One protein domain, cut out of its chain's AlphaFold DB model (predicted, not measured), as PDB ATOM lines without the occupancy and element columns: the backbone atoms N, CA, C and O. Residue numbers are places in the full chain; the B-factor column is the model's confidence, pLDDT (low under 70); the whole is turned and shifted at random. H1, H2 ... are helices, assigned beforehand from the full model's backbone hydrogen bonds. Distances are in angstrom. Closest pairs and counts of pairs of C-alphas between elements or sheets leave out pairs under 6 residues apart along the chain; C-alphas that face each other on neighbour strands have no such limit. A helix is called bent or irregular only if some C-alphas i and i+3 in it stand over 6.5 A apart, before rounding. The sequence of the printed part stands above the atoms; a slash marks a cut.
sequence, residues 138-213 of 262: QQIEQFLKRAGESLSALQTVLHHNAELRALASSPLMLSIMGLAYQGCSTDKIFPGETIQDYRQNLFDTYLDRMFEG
ATOM      1  N   GLN A 138      28.383-131.379 -20.090       94.19
ATOM      2  CA  GLN A 138      28.165-132.827 -20.133       94.19
ATOM      3  C   GLN A 138      27.996-133.436 -18.731       94.19
ATOM      4  O   GLN A 138      27.145-134.304 -18.536       94.19
ATOM      5  N   GLN A 139      28.776-132.984 -17.743       95.12
ATOM      6  CA  GLN A 139      28.639-133.434 -16.354       95.12
ATOM      7  C   GLN A 139      27.322-132.951 -15.730       95.12
ATOM      8  O   GLN A 139      26.670-133.722 -15.024       95.12
ATOM      9  N   ILE A 140      26.904-131.714 -16.027       95.56
ATOM     10  CA  ILE A 140      25.607-131.167 -15.595       95.56
ATOM     11  C   ILE A 140      24.463-131.999 -16.190       95.56
ATOM     12  O   ILE A 140      23.587-132.463 -15.462       95.56
ATOM     13  N   GLU A 141      24.490-132.259 -17.496       94.00
ATOM     14  CA  GLU A 141      23.486-133.097 -18.158       94.00
ATOM     15  C   GLU A 141      23.453-134.517 -17.598       94.00
ATOM     16  O   GLU A 141      22.374-135.071 -17.401       94.00
ATOM     17  N   GLN A 142      24.613-135.120 -17.331       95.25
ATOM     18  CA  GLN A 142      24.678-136.462 -16.762       95.25
ATOM     19  C   GLN A 142      24.071-136.506 -15.356       95.25
ATOM     20  O   GLN A 142      23.369-137.462 -15.030       95.25
ATOM     21  N   PHE A 143      24.311-135.481 -14.534       94.38
ATOM     22  CA  PHE A 143      23.678-135.345 -13.223       94.38
ATOM     23  C   PHE A 143      22.149-135.286 -13.344       94.38
ATOM     24  O   PHE A 143      21.456-136.052 -12.677       94.38
ATOM     25  N   LEU A 144      21.630-134.444 -14.240       95.00
ATOM     26  CA  LEU A 144      20.187-134.282 -14.447       95.00
ATOM     27  C   LEU A 144      19.548-135.559 -15.011       95.00
ATOM     28  O   LEU A 144      18.528-136.012 -14.500       95.00
ATOM     29  N   LYS A 145      20.192-136.203 -15.993       93.06
ATOM     30  CA  LYS A 145      19.741-137.476 -16.582       93.06
ATOM     31  C   LYS A 145      19.650-138.593 -15.544       93.06
ATOM     32  O   LYS A 145      18.693-139.357 -15.569       93.06
ATOM     33  N   ARG A 146      20.606-138.680 -14.610       93.56
ATOM     34  CA  ARG A 146      20.575-139.673 -13.516       93.56
ATOM     35  C   ARG A 146      19.384-139.482 -12.575       93.56
ATOM     36  O   ARG A 146      18.918-140.463 -12.011       93.56
ATOM     37  N   ALA A 147      18.900-138.252 -12.407       90.19
ATOM     38  CA  ALA A 147      17.718-137.960 -11.597       90.19
ATOM     39  C   ALA A 147      16.387-138.203 -12.341       90.19
ATOM     40  O   ALA A 147      15.325-138.209 -11.714       90.19
ATOM     41  N   GLY A 148      16.434-138.415 -13.660       91.50
ATOM     42  CA  GLY A 148      15.276-138.740 -14.490       91.50
ATOM     43  C   GLY A 148      14.199-137.653 -14.493       91.50
ATOM     44  O   GLY A 148      14.489-136.458 -14.400       91.50
ATOM     45  N   GLU A 149      12.935-138.078 -14.571       92.12
ATOM     46  CA  GLU A 149      11.766-137.190 -14.673       92.12
ATOM     47  C   GLU A 149      11.690-136.156 -13.543       92.12
ATOM     48  O   GLU A 149      11.218-135.039 -13.759       92.12
ATOM     49  N   SER A 150      12.235-136.485 -12.367       92.81
ATOM     50  CA  SER A 150      12.219-135.607 -11.196       92.81
ATOM     51  C   SER A 150      12.954-134.279 -11.401       92.81
ATOM     52  O   SER A 150      12.623-133.313 -10.722       92.81
ATOM     53  N   LEU A 151      13.911-134.186 -12.333       95.44
ATOM     54  CA  LEU A 151      14.624-132.938 -12.654       95.44
ATOM     55  C   LEU A 151      14.413-132.471 -14.101       95.44
ATOM     56  O   LEU A 151      15.149-131.609 -14.580       95.44
ATOM     57  N   SER A 152      13.388-132.984 -14.787       93.62
ATOM     58  CA  SER A 152      13.067-132.614 -16.175       93.62
ATOM     59  C   SER A 152      12.797-131.110 -16.356       93.62
ATOM     60  O   SER A 152      13.293-130.492 -17.304       93.62
ATOM     61  N   ALA A 153      12.089-130.484 -15.410       93.75
ATOM     62  CA  ALA A 153      11.845-129.042 -15.418       93.75
ATOM     63  C   ALA A 153      13.147-128.237 -15.285       93.75
ATOM     64  O   ALA A 153      13.400-127.327 -16.074       93.75
ATOM     65  N   LEU A 154      14.015-128.615 -14.340       95.12
ATOM     66  CA  LEU A 154      15.316-127.973 -14.150       95.12
ATOM     67  C   LEU A 154      16.205-128.138 -15.390       95.12
ATOM     68  O   LEU A 154      16.843-127.180 -15.822       95.12
ATOM     69  N   GLN A 155      16.210-129.325 -16.000       94.75
ATOM     70  CA  GLN A 155      16.929-129.570 -17.249       94.75
ATOM     71  C   GLN A 155      16.451-128.646 -18.371       94.75
ATOM     72  O   GLN A 155      17.276-128.045 -19.061       94.75
ATOM     73  N   THR A 156      15.135-128.487 -18.516       93.12
ATOM     74  CA  THR A 156      14.539-127.595 -19.518       93.12
ATOM     75  C   THR A 156      14.966-126.147 -19.289       93.12
ATOM     76  O   THR A 156      15.388-125.474 -20.229       93.12
ATOM     77  N   VAL A 157      14.936-125.667 -18.044       93.25
ATOM     78  CA  VAL A 157      15.341-124.292 -17.711       93.25
ATOM     79  C   VAL A 157      16.832-124.061 -17.976       93.25
ATOM     80  O   VAL A 157      17.196-123.080 -18.626       93.25
ATOM     81  N   LEU A 158      17.706-124.982 -17.559       94.12
ATOM     82  CA  LEU A 158      19.153-124.872 -17.790       94.12
ATOM     83  C   LEU A 158      19.527-124.968 -19.279       94.12
ATOM     84  O   LEU A 158      20.557-124.430 -19.696       94.12
ATOM     85  N   HIS A 159      18.704-125.621 -20.104       92.12
ATOM     86  CA  HIS A 159      18.889-125.654 -21.556       92.12
ATOM     87  C   HIS A 159      18.603-124.294 -22.217       92.12
ATOM     88  O   HIS A 159      19.297-123.914 -23.158       92.12
ATOM     89  N   HIS A 160      17.649-123.523 -21.695       90.44
ATOM     90  CA  HIS A 160      17.239-122.247 -22.293       90.44
ATOM     91  C   HIS A 160      17.880-121.016 -21.645       90.44
ATOM     92  O   HIS A 160      17.821-119.933 -22.219       90.44
ATOM     93  N   ASN A 161      18.528-121.161 -20.485       91.00
ATOM     94  CA  ASN A 161      19.140-120.042 -19.773       91.00
ATOM     95  C   ASN A 161      20.640-120.274 -19.509       91.00
ATOM     96  O   ASN A 161      21.034-121.109 -18.689       91.00
ATOM     97  N   ALA A 162      21.486-119.509 -20.206       91.25
ATOM     98  CA  ALA A 162      22.941-119.610 -20.105       91.25
ATOM     99  C   ALA A 162      23.489-119.132 -18.750       91.25
ATOM    100  O   ALA A 162      24.443-119.724 -18.248       91.25
ATOM    101  N   GLU A 163      22.881-118.118 -18.128       91.25
ATOM    102  CA  GLU A 163      23.306-117.626 -16.811       91.25
ATOM    103  C   GLU A 163      23.027-118.656 -15.714       91.25
ATOM    104  O   GLU A 163      23.889-118.934 -14.876       91.25
ATOM    105  N   LEU A 164      21.856-119.299 -15.755       92.38
ATOM    106  CA  LEU A 164      21.518-120.375 -14.825       92.38
ATOM    107  C   LEU A 164      22.397-121.608 -15.045       92.38
ATOM    108  O   LEU A 164      22.822-122.242 -14.078       92.38
ATOM    109  N   ARG A 165      22.752-121.914 -16.299       93.12
ATOM    110  CA  ARG A 165      23.729-122.967 -16.616       93.12
ATOM    111  C   ARG A 165      25.120-122.640 -16.081       93.12
ATOM    112  O   ARG A 165      25.770-123.515 -15.516       93.12
ATOM    113  N   ALA A 166      25.563-121.390 -16.208       92.31
ATOM    114  CA  ALA A 166      26.823-120.936 -15.627       92.31
ATOM    115  C   ALA A 166      26.800-121.046 -14.094       92.31
ATOM    116  O   ALA A 166      27.789-121.457 -13.488       92.31
ATOM    117  N   LEU A 167      25.664-120.756 -13.454       92.06
ATOM    118  CA  LEU A 167      25.473-120.973 -12.019       92.06
ATOM    119  C   LEU A 167      25.537-122.463 -11.633       92.06
ATOM    120  O   LEU A 167      26.185-122.805 -10.644       92.06
ATOM    121  N   ALA A 168      24.935-123.341 -12.436       94.44
ATOM    122  CA  ALA A 168      24.947-124.796 -12.271       94.44
ATOM    123  C   ALA A 168      26.318-125.451 -12.534       94.44
ATOM    124  O   ALA A 168      26.513-126.620 -12.211       94.44
ATOM    125  N   SER A 169      27.294-124.714 -13.073       93.94
ATOM    126  CA  SER A 169      28.669-125.212 -13.219       93.94
ATOM    127  C   SER A 169      29.365-125.439 -11.869       93.94
ATOM    128  O   SER A 169      30.331-126.194 -11.779       93.94
ATOM    129  N   SER A 170      28.852-124.847 -10.786       91.12
ATOM    130  CA  SER A 170      29.274-125.178  -9.427       91.12
ATOM    131  C   SER A 170      28.559-126.439  -8.930       91.12
ATOM    132  O   SER A 170      27.327-126.438  -8.853       91.12
ATOM    133  N   PRO A 171      29.290-127.484  -8.490       90.69
ATOM    134  CA  PRO A 171      28.676-128.704  -7.963       90.69
ATOM    135  C   PRO A 171      27.686-128.460  -6.819       90.69
ATOM    136  O   PRO A 171      26.643-129.114  -6.753       90.69
ATOM    137  N   LEU A 172      27.990-127.505  -5.929       89.50
ATOM    138  CA  LEU A 172      27.093-127.151  -4.830       89.50
ATOM    139  C   LEU A 172      25.802-126.524  -5.359       89.50
ATOM    140  O   LEU A 172      24.718-126.935  -4.957       89.50
ATOM    141  N   MET A 173      25.912-125.564  -6.279       93.62
ATOM    142  CA  MET A 173      24.739-124.892  -6.841       93.62
ATOM    143  C   MET A 173      23.846-125.859  -7.610       93.62
ATOM    144  O   MET A 173      22.635-125.831  -7.417       93.62
ATOM    145  N   LEU A 174      24.428-126.751  -8.418       94.88
ATOM    146  CA  LEU A 174      23.669-127.785  -9.123       94.88
ATOM    147  C   LEU A 174      22.930-128.713  -8.150       94.88
ATOM    148  O   LEU A 174      21.769-129.046  -8.374       94.88
ATOM    149  N   SER A 175      23.578-129.083  -7.042       92.62
ATOM    150  CA  SER A 175      22.957-129.910  -6.001       92.62
ATOM    151  C   SER A 175      21.799-129.182  -5.309       92.62
ATOM    152  O   SER A 175      20.741-129.774  -5.111       92.62
ATOM    153  N   ILE A 176      21.967-127.894  -4.981       93.94
ATOM    154  CA  ILE A 176      20.913-127.059  -4.382       93.94
ATOM    155  C   ILE A 176      19.736-126.907  -5.347       93.94
ATOM    156  O   ILE A 176      18.603-127.130  -4.939       93.94
ATOM    157  N   MET A 177      19.986-126.600  -6.625       95.19
ATOM    158  CA  MET A 177      18.944-126.545  -7.659       95.19
ATOM    159  C   MET A 177      18.197-127.874  -7.775       95.19
ATOM    160  O   MET A 177      16.968-127.884  -7.811       95.19
ATOM    161  N   GLY A 178      18.927-128.994  -7.787       94.44
ATOM    162  CA  GLY A 178      18.337-130.328  -7.809       94.44
ATOM    163  C   GLY A 178      17.404-130.553  -6.620       94.44
ATOM    164  O   GLY A 178      16.247-130.912  -6.805       94.44
ATOM    165  N   LEU A 179      17.867-130.269  -5.402       92.88
ATOM    166  CA  LEU A 179      17.069-130.439  -4.183       92.88
ATOM    167  C   LEU A 179      15.892-129.460  -4.088       92.88
ATOM    168  O   LEU A 179      14.838-129.844  -3.586       92.88
ATOM    169  N   ALA A 180      16.053-128.223  -4.559       93.19
ATOM    170  CA  ALA A 180      15.027-127.185  -4.510       93.19
ATOM    171  C   ALA A 180      13.887-127.434  -5.506       93.19
ATOM    172  O   ALA A 180      12.733-127.156  -5.195       93.19
ATOM    173  N   TYR A 181      14.197-127.986  -6.683       93.56
ATOM    174  CA  TYR A 181      13.238-128.117  -7.785       93.56
ATOM    175  C   TYR A 181      12.876-129.562  -8.156       93.56
ATOM    176  O   TYR A 181      12.119-129.777  -9.098       93.56
ATOM    177  N   GLN A 182      13.347-130.567  -7.408       92.19
ATOM    178  CA  GLN A 182      12.943-131.975  -7.574       92.19
ATOM    179  C   GLN A 182      11.413-132.153  -7.617       92.19
ATOM    180  O   GLN A 182      10.743-131.899  -6.624       92.19
ATOM    181  N   GLY A 183      10.853-132.596  -8.737       89.38
ATOM    182  CA  GLY A 183       9.415-132.817  -8.916       89.38
ATOM    183  C   GLY A 183       8.584-131.547  -9.148       89.38
ATOM    184  O   GLY A 183       7.360-131.622  -9.144       89.38
ATOM    185  N   CYS A 184       9.212-130.383  -9.339       89.50
ATOM    186  CA  CYS A 184       8.505-129.160  -9.727       89.50
ATOM    187  C   CYS A 184       8.215-129.119 -11.234       89.50
ATOM    188  O   CYS A 184       8.951-129.695 -12.033       89.50
ATOM    189  N   SER A 185       7.180-128.367 -11.624       89.56
ATOM    190  CA  SER A 185       6.986-127.930 -13.009       89.56
ATOM    191  C   SER A 185       7.892-126.740 -13.345       89.56
ATOM    192  O   SER A 185       8.407-126.057 -12.455       89.56
ATOM    193  N   THR A 186       8.070-126.463 -14.637       86.19
ATOM    194  CA  THR A 186       8.873-125.331 -15.129       86.19
ATOM    195  C   THR A 186       8.381-123.983 -14.608       86.19
ATOM    196  O   THR A 186       9.201-123.126 -14.299       86.19
ATOM    197  N   ASP A 187       7.071-123.819 -14.410       86.00
ATOM    198  CA  ASP A 187       6.457-122.555 -13.964       86.00
ATOM    199  C   ASP A 187       6.846-122.164 -12.530       86.00
ATOM    200  O   ASP A 187       6.699-121.013 -12.123       86.00
ATOM    201  N   LYS A 188       7.344-123.124 -11.740       84.44
ATOM    202  CA  LYS A 188       7.842-122.891 -10.377       84.44
ATOM    203  C   LYS A 188       9.306-122.462 -10.339       84.44
ATOM    204  O   LYS A 188       9.768-122.005  -9.296       84.44
ATOM    205  N   ILE A 189      10.035-122.597 -11.444       87.62
ATOM    206  CA  ILE A 189      11.434-122.189 -11.544       87.62
ATOM    207  C   ILE A 189      11.457-120.786 -12.139       87.62
ATOM    208  O   ILE A 189      11.551-120.605 -13.350       87.62
ATOM    209  N   PHE A 190      11.327-119.783 -11.273       82.50
ATOM    210  CA  PHE A 190      11.287-118.392 -11.701       82.50
ATOM    211  C   PHE A 190      12.712-117.850 -11.893       82.50
ATOM    212  O   PHE A 190      13.423-117.717 -10.897       82.50
ATOM    213  N   PRO A 191      13.148-117.516 -13.125       75.94
ATOM    214  CA  PRO A 191      14.501-117.022 -13.390       75.94
ATOM    215  C   PRO A 191      14.789-115.628 -12.806       75.94
ATOM    216  O   PRO A 191      15.946-115.225 -12.813       75.94
ATOM    217  N   GLY A 192      13.788-114.914 -12.277       79.12
ATOM    218  CA  GLY A 192      13.973-113.555 -11.764       79.12
ATOM    219  C   GLY A 192      14.121-112.512 -12.874       79.12
ATOM    220  O   GLY A 192      14.207-112.852 -14.053       79.12
ATOM    221  N   GLU A 193      14.166-111.237 -12.485       82.31
ATOM    222  CA  GLU A 193      14.655-110.164 -13.365       82.31
ATOM    223  C   GLU A 193      16.188-110.146 -13.382       82.31
ATOM    224  O   GLU A 193      16.808-109.832 -14.398       82.31
ATOM    225  N   THR A 194      16.807-110.540 -12.263       88.00
ATOM    226  CA  THR A 194      18.256-110.660 -12.120       88.00
ATOM    227  C   THR A 194      18.677-112.030 -11.587       88.00
ATOM    228  O   THR A 194      17.938-112.725 -10.882       88.00
ATOM    229  N   ILE A 195      19.944-112.390 -11.824       87.38
ATOM    230  CA  ILE A 195      20.556-113.595 -11.243       87.38
ATOM    231  C   ILE A 195      20.549-113.590  -9.704       87.38
ATOM    232  O   ILE A 195      20.613-114.648  -9.071       87.38
ATOM    233  N   GLN A 196      20.498-112.409  -9.084       87.56
ATOM    234  CA  GLN A 196      20.451-112.276  -7.634       87.56
ATOM    235  C   GLN A 196      19.058-112.616  -7.094       87.56
ATOM    236  O   GLN A 196      18.969-113.342  -6.103       87.56
ATOM    237  N   ASP A 197      17.998-112.197  -7.788       88.44
ATOM    238  CA  ASP A 197      16.616-112.560  -7.446       88.44
ATOM    239  C   ASP A 197      16.408-114.068  -7.577       88.44
ATOM    240  O   ASP A 197      15.860-114.707  -6.676       88.44
ATOM    241  N   TYR A 198      16.936-114.662  -8.656       91.38
ATOM    242  CA  TYR A 198      16.943-116.114  -8.823       91.38
ATOM    243  C   TYR A 198      17.624-116.815  -7.650       91.38
ATOM    244  O   TYR A 198      17.094-117.780  -7.106       91.38
ATOM    245  N   ARG A 199      18.811-116.344  -7.245       90.69
ATOM    246  CA  ARG A 199      19.555-116.938  -6.128       90.69
ATOM    247  C   ARG A 199      18.768-116.872  -4.832       90.69
ATOM    248  O   ARG A 199      18.731-117.872  -4.121       90.69
ATOM    249  N   GLN A 200      18.164-115.729  -4.529       90.12
ATOM    250  CA  GLN A 200      17.362-115.571  -3.321       90.12
ATOM    251  C   GLN A 200      16.179-116.546  -3.323       90.12
ATOM    252  O   GLN A 200      16.051-117.338  -2.393       90.12
ATOM    253  N   ASN A 201      15.412-116.585  -4.414       91.56
ATOM    254  CA  ASN A 201      14.295-117.517  -4.571       91.56
ATOM    255  C   ASN A 201      14.748-118.987  -4.478       91.56
ATOM    256  O   ASN A 201      14.131-119.791  -3.777       91.56
ATOM    257  N   LEU A 202      15.865-119.341  -5.123       93.75
ATOM    258  CA  LEU A 202      16.447-120.678  -5.051       93.75
ATOM    259  C   LEU A 202      16.771-121.075  -3.606       93.75
ATOM    260  O   LEU A 202      16.454-122.193  -3.199       93.75
ATOM    261  N   PHE A 203      17.407-120.190  -2.833       92.44
ATOM    262  CA  PHE A 203      17.735-120.471  -1.436       92.44
ATOM    263  C   PHE A 203      16.487-120.547  -0.555       92.44
ATOM    264  O   PHE A 203      16.418-121.447   0.279       92.44
ATOM    265  N   ASP A 204      15.494-119.684  -0.763       89.94
ATOM    266  CA  ASP A 204      14.224-119.741  -0.032       89.94
ATOM    267  C   ASP A 204      13.491-121.062  -0.307       89.94
ATOM    268  O   ASP A 204      13.143-121.786   0.626       89.94
ATOM    269  N   THR A 205      13.388-121.449  -1.583       91.25
ATOM    270  CA  THR A 205      12.796-122.726  -2.013       91.25
ATOM    271  C   THR A 205      13.566-123.919  -1.446       91.25
ATOM    272  O   THR A 205      12.979-124.890  -0.965       91.25
ATOM    273  N   TYR A 206      14.900-123.863  -1.472       91.44
ATOM    274  CA  TYR A 206      15.749-124.889  -0.874       91.44
ATOM    275  C   TYR A 206      15.516-125.010   0.638       91.44
ATOM    276  O   TYR A 206      15.423-126.120   1.161       91.44
ATOM    277  N   LEU A 207      15.398-123.889   1.352       88.06
ATOM    278  CA  LEU A 207      15.122-123.893   2.786       88.06
ATOM    279  C   LEU A 207      13.741-124.478   3.084       88.06
ATOM    280  O   LEU A 207      13.642-125.328   3.969       88.06
ATOM    281  N   ASP A 208      12.705-124.085   2.338       86.62
ATOM    282  CA  ASP A 208      11.357-124.663   2.449       86.62
ATOM    283  C   ASP A 208      11.408-126.190   2.307       86.62
ATOM    284  O   ASP A 208      10.987-126.916   3.210       86.62
ATOM    285  N   ARG A 209      12.074-126.680   1.258       85.25
ATOM    286  CA  ARG A 209      12.305-128.114   1.013       85.25
ATOM    287  C   ARG A 209      13.003-128.826   2.166       85.25
ATOM    288  O   ARG A 209      12.658-129.962   2.486       85.25
ATOM    289  N   MET A 210      13.998-128.197   2.787       83.44
ATOM    290  CA  MET A 210      14.713-128.788   3.924       83.44
ATOM    291  C   MET A 210      13.853-128.866   5.186       83.44
ATOM    292  O   MET A 210      14.020-129.810   5.959       83.44
ATOM    293  N   PHE A 211      12.908-127.943   5.375       79.31
ATOM    294  CA  PHE A 211      11.930-128.020   6.463       79.31
ATOM    295  C   PHE A 211      10.788-129.011   6.178       79.31
ATOM    296  O   PHE A 211      10.260-129.596   7.121       79.31
ATOM    297  N   GLU A 212      10.439-129.233   4.910       76.88
ATOM    298  CA  GLU A 212       9.402-130.185   4.477       76.88
ATOM    299  C   GLU A 212       9.908-131.634   4.354       76.88
ATOM    300  O   GLU A 212       9.125-132.583   4.418       76.88
ATOM    301  N   GLY A 213      11.218-131.826   4.179       63.34
ATOM    302  CA  GLY A 213      11.819-133.115   3.852       63.34
ATOM    303  C   GLY A 213      11.552-134.232   4.869       63.34
ATOM    304  O   GLY A 213      11.574-134.038   6.088       63.34
TER     305      GLY A 213
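AT A GLANCE: This is residues 138 to 213 of the 262 residues of the protein "NACHT domain-containing protein" of Leptolyngbya sp. SIO4C5 (UniProt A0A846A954). Helix H3 sits in the middle of a small rounded body, with the folded helix H1 packed on one side of it through arm H1b and the long helix H4 crossing it on another side. H1 folds back on itself, its arms H1a and H1b side by side, and the short H2 makes the corner between H1b and H3. Residues 182 to 194 form a long loop from the end of H3 to the start of H4. The printed part has 76 residues with four named helices in the order H1, H2, H3, H4 and no named strand; its class is all helix. It is compact, with a radius of gyration of the C-alphas of 11.3 A and spans of 28 by 28 by 23 A.

HOW THE PARTS SIT: H1, residues 138 to 160, was assigned as one helix by its hydrogen bonds but is bent: C-alphas 146 and 149 are 9.2 A apart. Its arms, H1a of residues 138 to 146 and H1b of residues 149 to 160, touch and run opposite ways at a shallow tilt of 28 degrees; their closest C-alphas are those of Leu 144 and Leu 151, 6.0 A apart. H1b is itself irregular, with C-alphas 150 and 153 at 7.8 A. H2, residues 162 to 168, touches H1b only at the corner, the closest C-alphas being those of Leu 158 and Arg 165 at 5.1 A. H3, residues 171 to 181, is the hub, touching three other helices. It touches H2 only at the corner, about perpendicular at 78 degrees, with the C-alphas of Ala 168 and Leu 174 closest at 4.5 A. H3 touches residues 151 to 154 of H1b at a steep tilt of 63 degrees, closest at the C-alphas of Leu 151 and Gly 178, 6.6 A. H4, residues 195 to 212, touches H3 with its residues 202 to 209 at a steep tilt of 64 degrees; the closest C-alphas are those of Ala 180 and Tyr 206, 4.4 A. H4 is apart from both H1a and H1b. Every O i to N i+4 pair is within hydrogen-bond range in H1a, H2, H3 and H4; in H1b 6 of 8 are.

IN THESE COORDINATES: H1a begins at C-alpha 138 (28.165, -132.827, -20.133) and measures 12.2 A. H1b measures 17.6 A, H2 9.6 A and H3 15.5 A, from first to last C-alpha. H3 ends at C-alpha 181 (13.238, -128.117, -7.785). H4 measures 25.4 A and ends at C-alpha 212 (9.402, -130.185, 4.477).

THE WHOLE: The C-alphas farthest apart are those of Gln 138 and Phe 211, 31.5 A. The printed part has no cut. The link from H3 to H4 is long, with 13 residues; the other two are tight. Mean pLDDT of the printed part is 90.3, and residue 213 alone is under 70.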